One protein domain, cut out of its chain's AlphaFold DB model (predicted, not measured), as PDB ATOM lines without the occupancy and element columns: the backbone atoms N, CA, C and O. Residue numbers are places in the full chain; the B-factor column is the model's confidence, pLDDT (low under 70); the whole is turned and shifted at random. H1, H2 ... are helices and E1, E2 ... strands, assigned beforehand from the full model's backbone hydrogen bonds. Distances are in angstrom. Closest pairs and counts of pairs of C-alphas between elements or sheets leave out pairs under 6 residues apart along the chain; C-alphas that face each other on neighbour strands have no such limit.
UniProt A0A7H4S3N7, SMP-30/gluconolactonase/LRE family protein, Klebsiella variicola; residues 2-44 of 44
ATOM      1  N   LYS A   2      84.946 127.405 102.209       81.50
ATOM      2  CA  LYS A   2      86.137 126.560 102.404       81.50
ATOM      3  C   LYS A   2      85.681 125.095 102.375       81.50
ATOM      4  O   LYS A   2      84.495 124.840 102.534       81.50
ATOM      5  N   THR A   3      86.591 124.167 102.117       90.06
ATOM      6  CA  THR A   3      86.284 122.732 102.022       90.06
ATOM      7  C   THR A   3      86.993 122.006 103.152       90.06
ATOM      8  O   THR A   3      88.172 122.271 103.397       90.06
ATOM      9  N   LEU A   4      86.285 121.110 103.840       91.69
ATOM     10  CA  LEU A   4      86.861 120.222 104.844       91.69
ATOM     11  C   LEU A   4      87.117 118.852 104.213       91.69
ATOM     12  O   LEU A   4      86.189 118.217 103.713       91.69
ATOM     13  N   TYR A   5      88.375 118.417 104.245       92.56
ATOM     14  CA  TYR A   5      88.786 117.080 103.826       92.56
ATOM     15  C   TYR A   5      88.972 116.209 105.066       92.56
ATOM     16  O   TYR A   5      89.672 116.613 105.995       92.56
ATOM     17  N   ILE A   6      88.345 115.035 105.079       92.06
ATOM     18  CA  ILE A   6      88.406 114.079 106.189       92.06
ATOM     19  C   ILE A   6      88.931 112.762 105.634       92.06
ATOM     20  O   ILE A   6      88.379 112.242 104.666       92.06
ATOM     21  N   THR A   7      89.987 112.232 106.241       91.06
ATOM     22  CA  THR A   7      90.540 110.912 105.924       91.06
ATOM     23  C   THR A   7      90.249 109.955 107.065       91.06
ATOM     24  O   THR A   7      90.455 110.309 108.227       91.06
ATOM     25  N   THR A   8      89.814 108.746 106.743       88.69
ATOM     26  CA  THR A   8      89.583 107.668 107.710       88.69
ATOM     27  C   THR A   8      90.462 106.470 107.359       88.69
ATOM     28  O   THR A   8      90.838 106.272 106.201       88.69
ATOM     29  N   THR A   9      90.813 105.677 108.369       85.75
ATOM     30  CA  THR A   9      91.530 104.407 108.204       85.75
ATOM     31  C   THR A   9      90.622 103.247 108.602       85.75
ATOM     32  O   THR A   9      89.635 103.445 109.306       85.75
ATOM     33  N   ARG A  10      90.969 102.045 108.141       86.56
ATOM     34  CA  ARG A  10      90.375 100.771 108.576       86.56
ATOM     35  C   ARG A  10      91.295 100.003 109.526       86.56
ATOM     36  O   ARG A  10      91.166  98.794 109.678       86.56
ATOM     37  N   GLU A  11      92.295 100.681 110.080       87.88
ATOM     38  CA  GLU A  11      93.231 100.078 111.021       87.88
ATOM     39  C   GLU A  11      92.448  99.484 112.201       87.88
ATOM     40  O   GLU A  11      91.620 100.171 112.795       87.88
ATOM     41  N   ASN A  12      92.677  98.197 112.482       87.69
ATOM     42  CA  ASN A  12      92.004  97.426 113.535       87.69
ATOM     43  C   ASN A  12      90.486  97.202 113.372       87.69
ATOM     44  O   ASN A  12      89.828  96.950 114.374       87.69
ATOM     45  N   MET A  13      89.928  97.274 112.157       86.75
ATOM     46  CA  MET A  13      88.541  96.843 111.918       86.75
ATOM     47  C   MET A  13      88.456  95.334 111.670       86.75
ATOM     48  O   MET A  13      89.283  94.785 110.939       86.75
ATOM     49  N   GLU A  14      87.429  94.694 112.222       87.94
ATOM     50  CA  GLU A  14      87.129  93.275 111.992       87.94
ATOM     51  C   GLU A  14      86.295  93.073 110.707       87.94
ATOM     52  O   GLU A  14      85.632  93.993 110.214       87.94
ATOM     53  N   ASP A  15      86.288  91.854 110.157       83.50
ATOM     54  CA  ASP A  15      85.623  91.543 108.877       83.50
ATOM     55  C   ASP A  15      84.107  91.832 108.892       83.50
ATOM     56  O   ASP A  15      83.549  92.329 107.907       83.50
ATOM     57  N   ASP A  16      83.448  91.601 110.031       81.56
ATOM     58  CA  ASP A  16      82.024  91.905 110.224       81.56
ATOM     59  C   ASP A  16      81.745  93.421 110.195       81.56
ATOM     60  O   ASP A  16      80.701  93.872 109.712       81.56
ATOM     61  N   GLU A  17      82.695  94.238 110.659       75.50
ATOM     62  CA  GLU A  17      82.568  95.696 110.679       75.50
ATOM     63  C   GLU A  17      82.748  96.283 109.277       75.50
ATOM     64  O   GLU A  17      82.013  97.192 108.879       75.50
ATOM     65  N   LEU A  18      83.667  95.714 108.489       77.75
ATOM     66  CA  LEU A  18      83.888  96.079 107.089       77.75
ATOM     67  C   LEU A  18      82.689  95.743 106.192       77.75
ATOM     68  O   LEU A  18      82.427  96.470 105.230       77.75
ATOM     69  N   ALA A  19      81.955  94.674 106.510       79.44
ATOM     70  CA  ALA A  19      80.765  94.261 105.773       79.44
ATOM     71  C   ALA A  19      79.550  95.176 106.029       79.44
ATOM     72  O   ALA A  19      78.658  95.276 105.185       79.44
ATOM     73  N   SER A  20      79.519  95.861 107.178       72.06
ATOM     74  CA  SER A  20      78.344  96.603 107.653       72.06
ATOM     75  C   SER A  20      78.112  97.957 106.965       72.06
ATOM     76  O   SER A  20      76.986  98.458 106.965       72.06
ATOM     77  N   THR A  21      79.132  98.568 106.349       66.25
ATOM     78  CA  THR A  21      79.014  99.805 105.552       66.25
ATOM     79  C   THR A  21      80.266 100.017 104.702       66.25
ATOM     80  O   THR A  21      81.388  99.828 105.165       66.25
ATOM     81  N   ALA A  22      80.100 100.489 103.462       62.53
ATOM     82  CA  ALA A  22      81.218 100.897 102.616       62.53
ATOM     83  C   ALA A  22      81.923 102.136 103.208       62.53
ATOM     84  O   ALA A  22      81.588 103.278 102.891       62.53
ATOM     85  N   VAL A  23      82.907 101.922 104.087       70.00
ATOM     86  CA  VAL A  23      83.700 103.003 104.687       70.00
ATOM     87  C   VAL A  23      84.556 103.652 103.597       70.00
ATOM     88  O   VAL A  23      85.592 103.131 103.187       70.00
ATOM     89  N   SER A  24      84.122 104.784 103.056       69.88
ATOM     90  CA  SER A  24      84.956 105.537 102.113       69.88
ATOM     91  C   SER A  24      86.175 106.091 102.856       69.88
ATOM     92  O   SER A  24      86.056 106.528 103.994       69.88
ATOM     93  N   THR A  25      87.357 106.049 102.243       79.94
ATOM     94  CA  THR A  25      88.621 106.467 102.885       79.94
ATOM     95  C   THR A  25      88.795 107.984 102.947       79.94
ATOM     96  O   THR A  25      89.588 108.486 103.744       79.94
ATOM     97  N   ILE A  26      88.071 108.728 102.103       89.69
ATOM     98  CA  ILE A  26      88.140 110.188 102.009       89.69
ATOM     99  C   ILE A  26      86.731 110.759 101.849       89.69
ATOM    100  O   ILE A  26      85.974 110.328 100.982       89.69
ATOM    101  N   PHE A  27      86.418 111.787 102.636       90.38
ATOM    102  CA  PHE A  27      85.191 112.574 102.531       90.38
ATOM    103  C   PHE A  27      85.517 114.042 102.260       90.38
ATOM    104  O   PHE A  27      86.461 114.605 102.820       90.38
ATOM    105  N   THR A  28      84.707 114.669 101.407       92.38
ATOM    106  CA  THR A  28      84.814 116.092 101.066       92.38
ATOM    107  C   THR A  28      83.535 116.799 101.482       92.38
ATOM    108  O   THR A  28      82.466 116.501 100.956       92.38
ATOM    109  N   LEU A  29      83.635 117.736 102.423       92.00
ATOM    110  CA  LEU A  29      82.488 118.483 102.933       92.00
ATOM    111  C   LEU A  29      82.587 119.960 102.511       92.00
ATOM    112  O   LEU A  29      83.498 120.666 102.963       92.00
ATOM    113  N   PRO A  30      81.659 120.466 101.673       90.44
ATOM    114  CA  PRO A  30      81.615 121.871 101.271       90.44
ATOM    115  C   PRO A  30      80.943 122.725 102.360       90.44
ATOM    116  O   PRO A  30      79.826 123.212 102.196       90.44
ATOM    117  N   VAL A  31      81.618 122.893 103.499       90.56
ATOM    118  CA  VAL A  31      81.088 123.585 104.689       90.56
ATOM    119  C   VAL A  31      81.975 124.757 105.116       90.56
ATOM    120  O   VAL A  31      83.190 124.749 104.935       90.56
ATOM    121  N   ALA A  32      81.384 125.806 105.694       91.50
ATOM    122  CA  ALA A  32      82.123 126.998 106.112       91.50
ATOM    123  C   ALA A  32      83.036 126.710 107.322       91.50
ATOM    124  O   ALA A  32      82.610 126.799 108.468       91.50
ATOM    125  N   VAL A  33      84.309 126.393 107.065       89.44
ATOM    126  CA  VAL A  33      85.325 126.146 108.106       89.44
ATOM    127  C   VAL A  33      86.323 127.291 108.245       89.44
ATOM    128  O   VAL A  33      86.679 127.943 107.265       89.44
ATOM    129  N   ALA A  34      86.875 127.499 109.439       90.56
ATOM    130  CA  ALA A  34      87.977 128.433 109.674       90.56
ATOM    131  C   ALA A  34      89.346 127.848 109.241       90.56
ATOM    132  O   ALA A  34      90.271 127.734 110.031       90.56
ATOM    133  N   GLY A  35      89.487 127.449 107.972       87.56
ATOM    134  CA  GLY A  35      90.722 126.827 107.465       87.56
ATOM    135  C   GLY A  35      91.888 127.806 107.255       87.56
ATOM    136  O   GLY A  35      91.660 128.966 106.889       87.56
ATOM    137  N   MET A  36      93.123 127.313 107.407       90.19
ATOM    138  CA  MET A  36      94.385 127.990 107.069       90.19
ATOM    139  C   MET A  36      95.261 127.094 106.181       90.19
ATOM    140  O   MET A  36      95.165 125.870 106.243       90.19
ATOM    141  N   LYS A  37      96.132 127.689 105.356       89.69
ATOM    142  CA  LYS A  37      97.116 126.920 104.579       89.69
ATOM    143  C   LYS A  37      98.165 126.331 105.527       89.69
ATOM    144  O   LYS A  37      98.704 127.059 106.358       89.69
ATOM    145  N   LYS A  38      98.479 125.038 105.378       91.69
ATOM    146  CA  LYS A  38      99.606 124.411 106.084       91.69
ATOM    147  C   LYS A  38     100.890 125.137 105.683       91.69
ATOM    148  O   LYS A  38     101.139 125.341 104.495       91.69
ATOM    149  N   LEU A  39     101.672 125.557 106.672       93.88
ATOM    150  CA  LEU A  39     102.952 126.209 106.422       93.88
ATOM    151  C   LEU A  39     103.927 125.216 105.785       93.88
ATOM    152  O   LEU A  39     103.874 124.013 106.050       93.88
ATOM    153  N   LEU A  40     104.825 125.736 104.953       95.38
ATOM    154  CA  LEU A  40     105.940 124.949 104.443       95.38
ATOM    155  C   LEU A  40     106.872 124.595 105.602       95.38
ATOM    156  O   LEU A  40     107.124 125.427 106.477       95.38
ATOM    157  N   PHE A  41     107.384 123.368 105.589       96.00
ATOM    158  CA  PHE A  41     108.433 122.961 106.514       96.00
ATOM    159  C   PHE A  41     109.660 123.871 106.345       96.00
ATOM    160  O   PHE A  41     110.010 124.258 105.228       96.00
ATOM    161  N   ARG A  42     110.291 124.231 107.462       94.38
ATOM    162  CA  ARG A  42     111.546 124.982 107.500       94.38
ATOM    163  C   ARG A  42     112.481 124.274 108.467       94.38
ATOM    164  O   ARG A  42     112.285 124.379 109.674       94.38
ATOM    165  N   GLU A  43     113.463 123.568 107.925       91.75
ATOM    166  CA  GLU A  43     114.610 123.083 108.690       91.75
ATOM    167  C   GLU A  43     115.478 124.298 109.038       91.75
ATOM    168  O   GLU A  43     115.831 125.084 108.154       91.75
ATOM    169  N   ARG A  44     115.724 124.528 110.325       83.38
ATOM    170  CA  ARG A  44     116.586 125.596 110.836       83.38
ATOM    171  C   ARG A  44     117.452 125.052 111.950       83.38
ATOM    172  O   ARG A  44     116.924 124.210 112.707       83.38
TER     173      ARG A  44
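What this domain is: This is residues 2 to 44 of the 44 residues of the protein "SMP-30/gluconolactonase/LRE family protein" of Klebsiella variicola (UniProt A0A7H4S3N7). What is the shape? There is little regular structure: a loop closed by the paired strands E1 and E2, with the short helix H1 at its far end, and a tail whose residues 37 to 44 stick out. What is it built of? The 43 printed residues run through E1, H1 and E2, of mixed class, with 14 residues in these elements and E1 - E2 an antiparallel sheet. It is extended, radius of gyration of the C-alphas 15.9 A, and only just flat, spanning 46 by 31 by 10 A.

Where its parts are: Where does E1 begin? E1, residues 4 to 7, begins at C-alpha 4 (86.861, 120.222, 104.844) and measures 10.1 A. What follows? H1, residues 15 to 20, measures 8.9 A; E2, residues 26 to 29, measures 10.1 A and ends at C-alpha 29 (82.488, 118.483, 102.933).

How they stand to each other: How do E1 and E2 pair? They are antiparallel, 163 degrees between directions; N 4 and O 29, 3.0 A, are within hydrogen-bond range. And H1? Every O i to N i+4 pair in it is within range.

The domain as a whole: What lies farthest apart? The C-alphas of Asp 16 and Arg 44, 48.3 A. Is it whole? The printed part has no cut and no long link; residues 21 to 22 and 24 have pLDDT under 70.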